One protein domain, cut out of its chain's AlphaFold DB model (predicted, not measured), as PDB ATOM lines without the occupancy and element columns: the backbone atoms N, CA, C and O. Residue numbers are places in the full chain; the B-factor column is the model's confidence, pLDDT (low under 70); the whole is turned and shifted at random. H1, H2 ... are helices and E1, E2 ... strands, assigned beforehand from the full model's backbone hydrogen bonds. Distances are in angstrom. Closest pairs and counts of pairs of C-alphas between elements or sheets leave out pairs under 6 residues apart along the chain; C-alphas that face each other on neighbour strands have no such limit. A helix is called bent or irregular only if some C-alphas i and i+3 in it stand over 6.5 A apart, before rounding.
ATOM      1  N   CYS A  12      80.723  56.991 115.780       57.59
ATOM      2  CA  CYS A  12      82.149  57.100 115.492       57.59
ATOM      3  C   CYS A  12      82.869  55.790 115.843       57.59
ATOM      4  O   CYS A  12      82.711  55.242 116.930       57.59
ATOM      5  N   GLY A  13      83.683  55.307 114.906       55.56
ATOM      6  CA  GLY A  13      84.473  54.093 115.075       55.56
ATOM      7  C   GLY A  13      85.890  54.334 115.604       55.56
ATOM      8  O   GLY A  13      86.284  55.423 116.009       55.56
ATOM      9  N   ASN A  14      86.710  53.289 115.527       55.19
ATOM     10  CA  ASN A  14      88.065  53.198 116.079       55.19
ATOM     11  C   ASN A  14      89.192  53.788 115.203       55.19
ATOM     12  O   ASN A  14      90.361  53.574 115.500       55.19
ATOM     13  N   LYS A  15      88.879  54.485 114.104       54.41
ATOM     14  CA  LYS A  15      89.876  54.882 113.088       54.41
ATOM     15  C   LYS A  15      90.732  56.106 113.428       54.41
ATOM     16  O   LYS A  15      91.618  56.444 112.650       54.41
ATOM     17  N   CYS A  16      90.482  56.769 114.549       58.69
ATOM     18  CA  CYS A  16      91.284  57.897 115.010       58.69
ATOM     19  C   CYS A  16      91.639  57.731 116.486       58.69
ATOM     20  O   CYS A  16      90.899  57.103 117.249       58.69
ATOM     21  N   ASN A  17      92.782  58.298 116.874       63.81
ATOM     22  CA  ASN A  17      93.185  58.410 118.271       63.81
ATOM     23  C   ASN A  17      92.292  59.452 118.971       63.81
ATOM     24  O   ASN A  17      91.950  60.484 118.388       63.81
ATOM     25  N   ARG A  18      91.927  59.182 120.229       67.69
ATOM     26  CA  ARG A  18      91.165  60.095 121.088       67.69
ATOM     27  C   ARG A  18      91.810  61.477 121.181       67.69
ATOM     28  O   ARG A  18      91.100  62.477 121.122       67.69
ATOM     29  N   ASP A  19      93.129  61.531 121.332       70.12
ATOM     30  CA  ASP A  19      93.844  62.791 121.549       70.12
ATOM     31  C   ASP A  19      93.920  63.627 120.271       70.12
ATOM     32  O   ASP A  19      93.796  64.848 120.324       70.12
ATOM     33  N   GLU A  20      93.996  62.970 119.114       70.00
ATOM     34  CA  GLU A  20      93.951  63.638 117.813       70.00
ATOM     35  C   GLU A  20      92.562  64.230 117.538       70.00
ATOM     36  O   GLU A  20      92.455  65.393 117.154       70.00
ATOM     37  N   ILE A  21      91.487  63.485 117.830       70.69
ATOM     38  CA  ILE A  21      90.114  64.010 117.734       70.69
ATOM     39  C   ILE A  21      89.947  65.225 118.650       70.69
ATOM     40  O   ILE A  21      89.420  66.249 118.226       70.69
ATOM     41  N   GLU A  39      73.600  68.030 109.179       74.81
ATOM     42  CA  GLU A  39      72.630  67.090 108.577       74.81
ATOM     43  C   GLU A  39      72.771  65.652 109.111       74.81
ATOM     44  O   GLU A  39      72.264  64.696 108.523       74.81
ATOM     45  N   LEU A  40      73.510  65.476 110.209       72.19
ATOM     46  CA  LEU A  40      73.849  64.167 110.752       72.19
ATOM     47  C   LEU A  40      73.461  64.088 112.225       72.19
ATOM     48  O   LEU A  40      73.873  64.912 113.038       72.19
ATOM     49  N   ILE A  41      72.721  63.041 112.584       74.56
ATOM     50  CA  ILE A  41      72.448  62.726 113.985       74.56
ATOM     51  C   ILE A  41      73.577  61.832 114.491       74.56
ATOM     52  O   ILE A  41      73.665  60.649 114.158       74.56
ATOM     53  N   TYR A  42      74.463  62.423 115.291       79.44
ATOM     54  CA  TYR A  42      75.545  61.706 115.955       79.44
ATOM     55  C   TYR A  42      75.055  61.105 117.273       79.44
ATOM     56  O   TYR A  42      74.563  61.828 118.141       79.44
ATOM     57  N   LEU A  43      75.230  59.792 117.440       83.25
ATOM     58  CA  LEU A  43      74.855  59.079 118.661       83.25
ATOM     59  C   LEU A  43      76.100  58.542 119.376       83.25
ATOM     60  O   LEU A  43      76.870  57.760 118.816       83.25
ATOM     61  N   GLN A  44      76.269  58.935 120.637       89.81
ATOM     62  CA  GLN A  44      77.299  58.419 121.536       89.81
ATOM     63  C   GLN A  44      76.706  58.267 122.932       89.81
ATOM     64  O   GLN A  44      76.542  59.259 123.634       89.81
ATOM     65  N   ASP A  45      76.408  57.027 123.316       93.25
ATOM     66  CA  ASP A  45      75.764  56.682 124.587       93.25
ATOM     67  C   ASP A  45      74.454  57.460 124.802       93.25
ATOM     68  O   ASP A  45      74.145  57.928 125.895       93.25
ATOM     69  N   MET A  46      73.694  57.629 123.716       93.31
ATOM     70  CA  MET A  46      72.439  58.375 123.689       93.31
ATOM     71  C   MET A  46      71.440  57.726 122.734       93.31
ATOM     72  O   MET A  46      71.821  57.046 121.774       93.31
ATOM     73  N   GLY A  47      70.157  57.973 122.998       91.19
ATOM     74  CA  GLY A  47      69.057  57.564 122.137       91.19
ATOM     75  C   GLY A  47      68.359  58.733 121.456       91.19
ATOM     76  O   GLY A  47      68.431  59.872 121.914       91.19
ATOM     77  N   VAL A  48      67.671  58.432 120.360       90.31
ATOM     78  CA  VAL A  48      66.821  59.372 119.625       90.31
ATOM     79  C   VAL A  48      65.568  58.642 119.156       90.31
ATOM     80  O   VAL A  48      65.630  57.466 118.796       90.31
ATOM     81  N   GLU A  49      64.430  59.328 119.162       91.06
ATOM     82  CA  GLU A  49      63.185  58.804 118.610       91.06
ATOM     83  C   GLU A  49      62.864  59.523 117.300       91.06
ATOM     84  O   GLU A  49      62.792  60.751 117.256       91.06
ATOM     85  N   ILE A  50      62.700  58.757 116.222       78.75
ATOM     86  CA  ILE A  50      62.392  59.282 114.888       78.75
ATOM     87  C   ILE A  50      61.220  58.484 114.344       78.75
ATOM     88  O   ILE A  50      61.287  57.260 114.250       78.75
ATOM     89  N   CYS A  51      60.133  59.176 114.001       86.31
ATOM     90  CA  CYS A  51      58.907  58.550 113.499       86.31
ATOM     91  C   CYS A  51      58.372  57.430 114.419       86.31
ATOM     92  O   CYS A  51      57.872  56.420 113.933       86.31
ATOM     93  N   GLY A  52      58.502  57.597 115.741       84.19
ATOM     94  CA  GLY A  52      58.073  56.606 116.735       84.19
ATOM     95  C   GLY A  52      59.012  55.406 116.905       84.19
ATOM     96  O   GLY A  52      58.674  54.488 117.644       84.19
ATOM     97  N   ILE A  53      60.170  55.390 116.233       82.31
ATOM     98  CA  ILE A  53      61.184  54.334 116.344       82.31
ATOM     99  C   ILE A  53      62.308  54.823 117.256       82.31
ATOM    100  O   ILE A  53      62.895  55.881 117.011       82.31
ATOM    101  N   LYS A  54      62.629  54.042 118.289       91.19
ATOM    102  CA  LYS A  54      63.647  54.371 119.293       91.19
ATOM    103  C   LYS A  54      64.998  53.776 118.922       91.19
ATOM    104  O   LYS A  54      65.199  52.562 118.978       91.19
ATOM    105  N   PHE A  55      65.940  54.648 118.592       90.75
ATOM    106  CA  PHE A  55      67.326  54.308 118.298       90.75
ATOM    107  C   PHE A  55      68.196  54.550 119.527       90.75
ATOM    108  O   PHE A  55      67.968  55.506 120.265       90.75
ATOM    109  N   TYR A  56      69.236  53.741 119.714       94.81
ATOM    110  CA  TYR A  56      70.304  54.018 120.675       94.81
ATOM    111  C   TYR A  56      71.665  53.727 120.055       94.81
ATOM    112  O   TYR A  56      71.852  52.666 119.462       94.81
ATOM    113  N   GLY A  57      72.611  54.659 120.186       92.44
ATOM    114  CA  GLY A  57      73.941  54.542 119.588       92.44
ATOM    115  C   GLY A  57      75.059  54.505 120.621       92.44
ATOM    116  O   GLY A  57      75.074  55.313 121.548       92.44
ATOM    117  N   THR A  58      76.019  53.593 120.457       91.88
ATOM    118  CA  THR A  58      77.160  53.456 121.372       91.88
ATOM    119  C   THR A  58      78.463  53.049 120.654       91.88
ATOM    120  O   THR A  58      78.474  52.082 119.889       91.88
ATOM    121  N   PRO A  59      79.587  53.770 120.848       89.94
ATOM    122  CA  PRO A  59      80.789  53.592 120.021       89.94
ATOM    123  C   PRO A  59      81.848  52.637 120.597       89.94
ATOM    124  O   PRO A  59      82.892  52.436 119.972       89.94
ATOM    125  N   TRP A  60      81.636  52.087 121.796       90.38
ATOM    126  CA  TRP A  60      82.673  51.360 122.536       90.38
ATOM    127  C   TRP A  60      83.141  50.083 121.836       90.38
ATOM    128  O   TRP A  60      82.351  49.368 121.221       90.38
ATOM    129  N   VAL A  61      84.438  49.789 121.970       87.81
ATOM    130  CA  VAL A  61      85.087  48.556 121.501       87.81
ATOM    131  C   VAL A  61      86.053  48.024 122.553       87.81
ATOM    132  O   VAL A  61      86.788  48.805 123.158       87.81
ATOM    133  N   SER A  62      86.100  46.702 122.740       85.50
ATOM    134  CA  SER A  62      87.058  46.046 123.649       85.50
ATOM    135  C   SER A  62      88.290  45.468 122.950       85.50
ATOM    136  O   SER A  62      89.279  45.190 123.615       85.50
ATOM    137  N   ALA A  63      88.263  45.315 121.621       71.25
ATOM    138  CA  ALA A  63      89.282  44.559 120.887       71.25
ATOM    139  C   ALA A  63      90.519  45.364 120.444       71.25
ATOM    140  O   ALA A  63      91.529  44.766 120.084       71.25
ATOM    141  N   VAL A  64      90.458  46.703 120.413       72.25
ATOM    142  CA  VAL A  64      91.539  47.538 119.854       72.25
ATOM    143  C   VAL A  64      92.023  48.545 120.881       72.25
ATOM    144  O   VAL A  64      91.404  49.595 121.073       72.25
ATOM    145  N   GLU A  65      93.151  48.231 121.510       66.88
ATOM    146  CA  GLU A  65      93.850  49.146 122.406       66.88
ATOM    147  C   GLU A  65      94.235  50.443 121.670       66.88
ATOM    148  O   GLU A  65      94.527  50.445 120.475       66.88
ATOM    149  N   ASN A  66      94.200  51.574 122.380       67.25
ATOM    150  CA  ASN A  66      94.509  52.923 121.871       67.25
ATOM    151  C   ASN A  66      93.550  53.505 120.809       67.25
ATOM    152  O   ASN A  66      93.758  54.626 120.338       67.25
ATOM    153  N   ALA A  67      92.456  52.817 120.469       70.81
ATOM    154  CA  ALA A  67      91.362  53.420 119.708       70.81
ATOM    155  C   ALA A  67      90.618  54.495 120.526       70.81
ATOM    156  O   ALA A  67      90.498  54.381 121.749       70.81
ATOM    157  N   ALA A  68      90.021  55.496 119.859       74.25
ATOM    158  CA  ALA A  68      89.269  56.566 120.531       74.25
ATOM    159  C   ALA A  68      88.221  56.064 121.540       74.25
ATOM    160  O   ALA A  68      88.096  56.617 122.637       74.25
ATOM    161  N   PHE A  69      87.528  54.975 121.204       84.50
ATOM    162  CA  PHE A  69      86.476  54.362 122.019       84.50
ATOM    163  C   PHE A  69      86.882  53.002 122.595       84.50
ATOM    164  O   PHE A  69      86.028  52.158 122.862       84.50
ATOM    165  N   HIS A  70      88.183  52.786 122.807       87.19
ATOM    166  CA  HIS A  70      88.648  51.606 123.523       87.19
ATOM    167  C   HIS A  70      88.120  51.603 124.965       87.19
ATOM    168  O   HIS A  70      88.308  52.572 125.714       87.19
ATOM    169  N   CYS A  71      87.475  50.504 125.347       88.31
ATOM    170  CA  CYS A  71      87.082  50.189 126.710       88.31
ATOM    171  C   CYS A  71      87.587  48.780 127.049       88.31
ATOM    172  O   CYS A  71      87.178  47.831 126.382       88.31
ATOM    173  N   PRO A  72      88.449  48.613 128.069       89.56
ATOM    174  CA  PRO A  72      88.931  47.295 128.455       89.56
ATOM    175  C   PRO A  72      87.780  46.340 128.767       89.56
ATOM    176  O   PRO A  72      86.768  46.748 129.343       89.56
ATOM    177  N   ARG A  73      87.972  45.051 128.472       87.44
ATOM    178  CA  ARG A  73      86.963  44.005 128.701       87.44
ATOM    179  C   ARG A  73      86.440  43.976 130.144       87.44
ATOM    180  O   ARG A  73      85.266  43.728 130.360       87.44
ATOM    181  N   SER A  74      87.274  44.330 131.123       89.19
ATOM    182  CA  SER A  74      86.885  44.427 132.539       89.19
ATOM    183  C   SER A  74      85.892  45.549 132.873       89.19
ATOM    184  O   SER A  74      85.357  45.556 133.976       89.19
ATOM    185  N   LYS A  75      85.663  46.507 131.966       92.25
ATOM    186  CA  LYS A  75      84.793  47.679 132.181       92.25
ATOM    187  C   LYS A  75      83.716  47.846 131.114       92.25
ATOM    188  O   LYS A  75      82.835  48.688 131.263       92.25
ATOM    189  N   ILE A  76      83.779  47.090 130.019       93.44
ATOM    190  CA  ILE A  76      82.878  47.308 128.884       93.44
ATOM    191  C   ILE A  76      81.421  46.974 129.223       93.44
ATOM    192  O   ILE A  76      80.509  47.647 128.744       93.44
ATOM    193  N   MET A  77      81.202  46.042 130.152       94.69
ATOM    194  CA  MET A  77      79.873  45.733 130.673       94.69
ATOM    195  C   MET A  77      79.188  46.954 131.313       94.69
ATOM    196  O   MET A  77      77.980  47.127 131.164       94.69
ATOM    197  N   ASP A  78      79.940  47.870 131.933       95.69
ATOM    198  CA  ASP A  78      79.379  49.111 132.486       95.69
ATOM    199  C   ASP A  78      78.792  50.007 131.391       95.69
ATOM    200  O   ASP A  78      77.825  50.732 131.628       95.69
ATOM    201  N   LYS A  79      79.363  49.960 130.180       95.62
ATOM    202  CA  LYS A  79      78.845  50.675 129.008       95.62
ATOM    203  C   LYS A  79      77.594  50.009 128.467       95.62
ATOM    204  O   LYS A  79      76.607  50.690 128.200       95.62
ATOM    205  N   TRP A  80      77.596  48.684 128.383       95.94
ATOM    206  CA  TRP A  80      76.426  47.922 127.957       95.94
ATOM    207  C   TRP A  80      75.243  48.128 128.898       95.94
ATOM    208  O   TRP A  80      74.134  48.363 128.427       95.94
ATOM    209  N   ASN A  81      75.473  48.158 130.211       96.56
ATOM    210  CA  ASN A  81      74.438  48.385 131.221       96.56
ATOM    211  C   ASN A  81      73.745  49.753 131.113       96.56
ATOM    212  O   ASN A  81      72.580  49.864 131.493       96.56
ATOM    213  N   GLN A  82      74.412  50.765 130.550       96.50
ATOM    214  CA  GLN A  82      73.833  52.098 130.339       96.50
ATOM    215  C   GLN A  82      72.785  52.132 129.221       96.50
ATOM    216  O   GLN A  82      71.972  53.052 129.183       96.50
ATOM    217  N   ILE A  83      72.760  51.131 128.335       97.12
ATOM    218  CA  ILE A  83      71.765  51.068 127.262       97.12
ATOM    219  C   ILE A  83      70.367  50.875 127.887       97.12
ATOM    220  O   ILE A  83      70.176  49.898 128.631       97.12
ATOM    221  N   PRO A  84      69.394  51.767 127.610       97.00
ATOM    222  CA  PRO A  84      68.047  51.680 128.158       97.00
ATOM    223  C   PRO A  84      67.258  50.526 127.531       97.00
ATOM    224  O   PRO A  84      67.484  50.133 126.387       97.00
ATOM    225  N   ARG A  85      66.293  49.989 128.283       96.12
ATOM    226  CA  ARG A  85      65.316  49.020 127.762       96.12
ATOM    227  C   ARG A  85      64.294  49.713 126.853       96.12
ATOM    228  O   ARG A  85      64.076  50.916 126.966       96.12
ATOM    229  N   GLY A  86      63.618  48.928 126.011       93.19
ATOM    230  CA  GLY A  86      62.530  49.420 125.155       93.19
ATOM    231  C   GLY A  86      63.003  50.206 123.930       93.19
ATOM    232  O   GLY A  86      62.245  51.019 123.410       93.19
ATOM    233  N   ILE A  87      64.251  49.993 123.507       95.94
ATOM    234  CA  ILE A  87      64.773  50.486 122.231       95.94
ATOM    235  C   ILE A  87      64.349  49.545 121.099       95.94
ATOM    236  O   ILE A  87      64.310  48.329 121.282       95.94
ATOM    237  N   ASP A  88      64.077  50.096 119.921       84.50
ATOM    238  CA  ASP A  88      63.748  49.309 118.730       84.50
ATOM    239  C   ASP A  88      65.005  48.912 117.959       84.50
ATOM    240  O   ASP A  88      65.101  47.796 117.446       84.50
ATOM    241  N   ILE A  89      65.965  49.838 117.864       87.06
ATOM    242  CA  ILE A  89      67.181  49.679 117.065       87.06
ATOM    243  C   ILE A  89      68.402  50.046 117.905       87.06
ATOM    244  O   ILE A  89      68.559  51.188 118.342       87.06
ATOM    245  N   LEU A  90      69.297  49.078 118.094       92.75
ATOM    246  CA  LEU A  90      70.620  49.311 118.667       92.75
ATOM    247  C   LEU A  90      71.632  49.537 117.544       92.75
ATOM    248  O   LEU A  90      71.705  48.736 116.615       92.75
ATOM    249  N   ILE A  91      72.436  50.592 117.651       90.75
ATOM    250  CA  ILE A  91      73.567  50.866 116.765       90.75
ATOM    251  C   ILE A  91      74.850  50.821 117.603       90.75
ATOM    252  O   ILE A  91      75.092  51.714 118.416       90.75
ATOM    253  N   SER A  92      75.684  49.797 117.433       90.06
ATOM    254  CA  SER A  92      76.977  49.696 118.132       90.06
ATOM    255  C   SER A  92      78.144  49.640 117.157       90.06
ATOM    256  O   SER A  92      78.015  49.129 116.052       90.06
ATOM    257  N   HIS A  93      79.324  50.133 117.541       87.00
ATOM    258  CA  HIS A  93      80.506  49.893 116.701       87.00
ATOM    259  C   HIS A  93      80.943  48.425 116.786       87.00
ATOM    260  O   HIS A  93      81.159  47.795 115.756       87.00
ATOM    261  N   MET A  94      81.014  47.867 117.997       86.56
ATOM    262  CA  MET A  94      81.367  46.465 118.242       86.56
ATOM    263  C   MET A  94      80.242  45.496 117.827       86.56
ATOM    264  O   MET A  94      79.089  45.763 118.182       86.56
ATOM    265  N   PRO A  95      80.535  44.372 117.144       88.88
ATOM    266  CA  PRO A  95      79.558  43.313 116.914       88.88
ATOM    267  C   PRO A  95      79.349  42.461 118.183       88.88
ATOM    268  O   PRO A  95      80.287  42.300 118.973       88.88
ATOM    269  N   PRO A  96      78.149  41.895 118.410       90.75
ATOM    270  CA  PRO A  96      77.963  40.879 119.437       90.75
ATOM    271  C   PRO A  96      78.615  39.561 118.996       90.75
ATOM    272  O   PRO A  96      78.713  39.271 117.802       90.75
ATOM    273  N   LEU A  97      79.058  38.754 119.961       90.25
ATOM    274  CA  LEU A  97      79.672  37.453 119.681       90.25
ATOM    275  C   LEU A  97      78.790  36.583 118.764       90.25
ATOM    276  O   LEU A  97      77.577  36.467 118.961       90.25
ATOM    277  N   GLY A  98      79.418  35.971 117.760       83.44
ATOM    278  CA  GLY A  98      78.788  35.040 116.820       83.44
ATOM    279  C   GLY A  98      77.953  35.684 115.709       83.44
ATOM    280  O   GLY A  98      77.421  34.960 114.871       83.44
ATOM    281  N   HIS A  99      77.825  37.016 115.665       80.44
ATOM    282  CA  HIS A  99      77.019  37.713 114.659       80.44
ATOM    283  C   HIS A  99      77.869  38.731 113.900       80.44
ATOM    284  O   HIS A  99      78.194  39.796 114.416       80.44
ATOM    285  N   GLY A 100      78.232  38.407 112.654       74.69
ATOM    286  CA  GLY A 100      79.037  39.293 111.798       74.69
ATOM    287  C   GLY A 100      80.400  39.667 112.396       74.69
ATOM    288  O   GLY A 100      81.020  40.640 111.973       74.69
ATOM    289  N   ASP A 101      80.880  38.901 113.370       83.56
ATOM    290  CA  ASP A 101      82.051  39.198 114.187       83.56
ATOM    291  C   ASP A 101      83.271  38.348 113.818       83.56
ATOM    292  O   ASP A 101      84.276  38.362 114.519       83.56
ATOM    293  N   PHE A 102      83.190  37.576 112.739       78.31
ATOM    294  CA  PHE A 102      84.278  36.708 112.328       78.31
ATOM    295  C   PHE A 102      85.362  37.474 111.561       78.31
ATOM    296  O   PHE A 102      85.103  38.058 110.509       78.31
ATOM    297  N   ASN A 103      86.593  37.405 112.053       76.25
ATOM    298  CA  ASN A 103      87.792  37.920 111.411       76.25
ATOM    299  C   ASN A 103      88.709  36.757 110.989       76.25
ATOM    300  O   ASN A 103      88.974  35.852 111.778       76.25
ATOM    301  N   PHE A 104      89.247  36.793 109.770       67.69
ATOM    302  CA  PHE A 104      90.102  35.730 109.228       67.69
ATOM    303  C   PHE A 104      91.387  35.508 110.030       67.69
ATOM    304  O   PHE A 104      91.866  34.380 110.119       67.69
ATOM    305  N   SER A 105      91.954  36.571 110.600       68.50
ATOM    306  CA  SER A 105      93.225  36.517 111.322       68.50
ATOM    307  C   SER A 105      93.047  36.222 112.810       68.50
ATOM    308  O   SER A 105      93.907  35.577 113.404       68.50
ATOM    309  N   SER A 106      91.954  36.689 113.417       72.94
ATOM    310  CA  SER A 106      91.747  36.625 114.871       72.94
ATOM    311  C   SER A 106      90.535  35.799 115.313       72.94
ATOM    312  O   SER A 106      90.273  35.715 116.509       72.94
ATOM    313  N   GLY A 107      89.799  35.182 114.385       77.44
ATOM    314  CA  GLY A 107      88.559  34.468 114.685       77.44
ATOM    315  C   GLY A 107      87.441  35.424 115.106       77.44
ATOM    316  O   GLY A 107      87.348  36.542 114.603       77.44
ATOM    317  N   HIS A 108      86.581  34.991 116.024       83.81
ATOM    318  CA  HIS A 108      85.494  35.821 116.543       83.81
ATOM    319  C   HIS A 108      86.028  36.993 117.375       83.81
ATOM    320  O   HIS A 108      86.687  36.795 118.395       83.81
ATOM    321  N   ILE A 109      85.723  38.215 116.938       85.12
ATOM    322  CA  ILE A 109      86.072  39.464 117.630       85.12
ATOM    323  C   ILE A 109      84.888  40.068 118.390       85.12
ATOM    324  O   ILE A 109      85.014  41.155 118.951       85.12
ATOM    325  N   GLY A 110      83.729  39.410 118.362       87.88
ATOM    326  CA  GLY A 110      82.507  39.928 118.946       87.88
ATOM    327  C   GLY A 110      82.530  39.876 120.463       87.88
ATOM    328  O   GLY A 110      83.189  39.042 121.089       87.88
ATOM    329  N   ASP A 111      81.801  40.806 121.065       91.38
ATOM    330  CA  ASP A 111      81.761  40.946 122.512       91.38
ATOM    331  C   ASP A 111      80.672  40.037 123.107       91.38
ATOM    332  O   ASP A 111      79.501  40.082 122.712       91.38
ATOM    333  N   VAL A 112      81.077  39.165 124.034       92.88
ATOM    334  CA  VAL A 112      80.182  38.188 124.679       92.88
ATOM    335  C   VAL A 112      79.163  38.869 125.593       92.88
ATOM    336  O   VAL A 112      78.001  38.462 125.633       92.88
ATOM    337  N   ASP A 113      79.572  39.940 126.272       94.88
ATOM    338  CA  ASP A 113      78.709  40.686 127.185       94.88
ATOM    339  C   ASP A 113      77.683  41.509 126.397       94.88
ATOM    340  O   ASP A 113      76.523  41.623 126.804       94.88
ATOM    341  N   LEU A 114      78.070  42.014 125.221       95.12
ATOM    342  CA  LEU A 114      77.146  42.636 124.277       95.12
ATOM    343  C   LEU A 114      76.117  41.629 123.749       95.12
ATOM    344  O   LEU A 114      74.931  41.952 123.723       95.12
ATOM    345  N   PHE A 115      76.533  40.409 123.384       94.75
ATOM    346  CA  PHE A 115      75.598  39.351 122.984       94.75
ATOM    347  C   PHE A 115      74.576  39.061 124.091       94.75
ATOM    348  O   PHE A 115      73.372  39.132 123.843       94.75
ATOM    349  N   GLY A 116      75.033  38.825 125.326       92.50
ATOM    350  CA  GLY A 116      74.143  38.601 126.470       92.50
ATOM    351  C   GLY A 116      73.228  39.798 126.753       92.50
ATOM    352  O   GLY A 116      72.038  39.630 127.020       92.50
ATOM    353  N   THR A 117      73.744  41.021 126.624       95.56
ATOM    354  CA  THR A 117      72.957  42.252 126.780       95.56
ATOM    355  C   THR A 117      71.837  42.344 125.744       95.56
ATOM    356  O   THR A 117      70.695  42.649 126.094       95.56
ATOM    357  N   VAL A 118      72.137  42.065 124.479       94.50
ATOM    358  CA  VAL A 118      71.162  42.133 123.384       94.50
ATOM    359  C   VAL A 118      70.129  41.019 123.509       94.50
ATOM    360  O   VAL A 118      68.934  41.312 123.523       94.50
ATOM    361  N   ALA A 119      70.578  39.773 123.668       91.25
ATOM    362  CA  ALA A 119      69.716  38.597 123.671       91.25
ATOM    363  C   ALA A 119      68.850  38.488 124.936       91.25
ATOM    364  O   ALA A 119      67.672  38.153 124.845       91.25
ATOM    365  N   CYS A 120      69.408  38.788 126.113       93.56
ATOM    366  CA  CYS A 120      68.740  38.509 127.388       93.56
ATOM    367  C   CYS A 120      68.107  39.743 128.047       93.56
ATOM    368  O   CYS A 120      67.231  39.594 128.899       93.56
ATOM    369  N   ARG A 121      68.556  40.965 127.717       96.50
ATOM    370  CA  ARG A 121      68.110  42.191 128.411       96.50
ATOM    371  C   ARG A 121      67.348  43.158 127.516       96.50
ATOM    372  O   ARG A 121      66.325  43.685 127.955       96.50
ATOM    373  N   LEU A 122      67.877  43.448 126.329       95.19
ATOM    374  CA  LEU A 122      67.370  44.525 125.480       95.19
ATOM    375  C   LEU A 122      66.299  44.056 124.494       95.19
ATOM    376  O   LEU A 122      65.271  44.716 124.395       95.19
ATOM    377  N   GLY A 123      66.541  42.952 123.782       91.00
ATOM    378  CA  GLY A 123      65.639  42.435 122.750       91.00
ATOM    379  C   GLY A 123      65.249  43.448 121.659       91.00
ATOM    380  O   GLY A 123      64.057  43.541 121.362       91.00
ATOM    381  N   PRO A 124      66.184  44.234 121.078       92.12
ATOM    382  CA  PRO A 124      65.844  45.172 120.012       92.12
ATOM    383  C   PRO A 124      65.366  44.416 118.766       92.12
ATOM    384  O   PRO A 124      65.788  43.289 118.504       92.12
ATOM    385  N   ARG A 125      64.534  45.062 117.946       85.81
ATOM    386  CA  ARG A 125      64.089  44.501 116.660       85.81
ATOM    387  C   ARG A 125      65.244  44.367 115.674       85.81
ATOM    388  O   ARG A 125      65.277  43.418 114.900       85.81
ATOM    389  N   PHE A 126      66.174  45.321 115.707       83.88
ATOM    390  CA  PHE A 126      67.386  45.291 114.898       83.88
ATOM    391  C   PHE A 126      68.602  45.707 115.718       83.88
ATOM    392  O   PHE A 126      68.558  46.649 116.511       83.88
ATOM    393  N   HIS A 127      69.717  45.032 115.467       90.44
ATOM    394  CA  HIS A 127      71.026  45.423 115.964       90.44
ATOM    395  C   HIS A 127      71.939  45.664 114.767       90.44
ATOM    396  O   HIS A 127      72.271  44.742 114.029       90.44
ATOM    397  N   ILE A 128      72.289  46.927 114.551       85.19
ATOM    398  CA  ILE A 128      73.174  47.374 113.481       85.19
ATOM    399  C   ILE A 128      74.557  47.565 114.086       85.19
ATOM    400  O   ILE A 128      74.719  48.295 115.064       85.19
ATOM    401  N   PHE A 129      75.560  46.921 113.503       86.56
ATOM    402  CA  PHE A 129      76.929  47.035 113.981       86.56
ATOM    403  C   PHE A 129      77.954  47.051 112.858       86.56
ATOM    404  O   PHE A 129      77.658  46.738 111.705       86.56
ATOM    405  N   GLY A 130      79.163  47.482 113.212       70.31
ATOM    406  CA  GLY A 130      80.290  47.579 112.301       70.31
ATOM    407  C   GLY A 130      81.524  46.894 112.870       70.31
ATOM    408  O   GLY A 130      81.474  45.743 113.292       70.31
TER     409      GLY A 130
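What this domain is: This is residues 12 to 21 and 39 to 130 of the 238 residues of the protein "Hypothetical protein" of Didymodactylos carnosus (UniProt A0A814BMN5). A twisted four-stranded sheet has two helices, H2 and H3, side by side, and H3 grazes the sheet; the E1 and E2 hairpin and the loop of residues 93 to 111 reach opposite ends of the domain. The printed part has 102 residues, under half in named elements, in the order H1 E1 E2 H2 E3 H3 E4. The mixed sheet runs E1 E2 E3 E4 and the class is mixed, helices and strands. It is compact, radius of gyration of the C-alphas 13.5 A, spanning 39 by 32 by 24 A.

Where its parts are: E1 is residues 46 to 50, 13.4 A, from C-alpha 46 at (72.439, 58.375, 123.689). E2 is 53 to 58, 16.8 A; E3 is 89 to 92, 9.9 A; E4 is 126 to 129, 9.7 A, ending at (76.929, 47.035, 113.981). H3 is 112 to 122, 14.3 A; H2 is 73 to 81, 13.5 A; H1 is 18 to 21, 5.3 A. H2 is irregular, C-alphas 74 and 77 being 7.4 A apart; H3 only just, C-alphas 119 and 122 being 6.6 A apart.

How they stand to each other: E1 and E2 form an antiparallel hairpin, with N 55 and O 48 at 2.8 A. E2 and E3 are parallel, N 91 and O 56 at 2.8 A; E3 and E4 are parallel, N 128 and O 90 at 2.8 A. E2, H2, E3 and E3, H3, E4 are strand-helix-strand units, a helix between two parallel neighbour strands, with right-handed crossovers. H3 is on the sheet but only grazes it, with residues 114 to 122; H2 is not on it. H2 and H3 touch, closest at the C-alphas of Met 77 and Asp 113, 6.2 A, at a shallow tilt of 14 degrees, the same way. H1 is not on the sheet and is apart from H2 and H3. Of O i to N i+4 pairs, H3 has 6 of 7 within hydrogen-bond range and H2 2 of 5, with 3 of 6 O i to N i+3 pairs; H1 is too short for O i to N i+4 pairs.

The domain as a whole: The C-alphas of Gly 52 and Ser 105, the two farthest apart, are 40.8 A apart. Residues 22 to 38 are not printed, and C-alphas 21 and 39 are 20.0 A apart across this cut. The links E2 to H2 and E3 to H3 are long. pLDDT is under 70 in residues 12 to 18, 65 to 66 and 104 to 105.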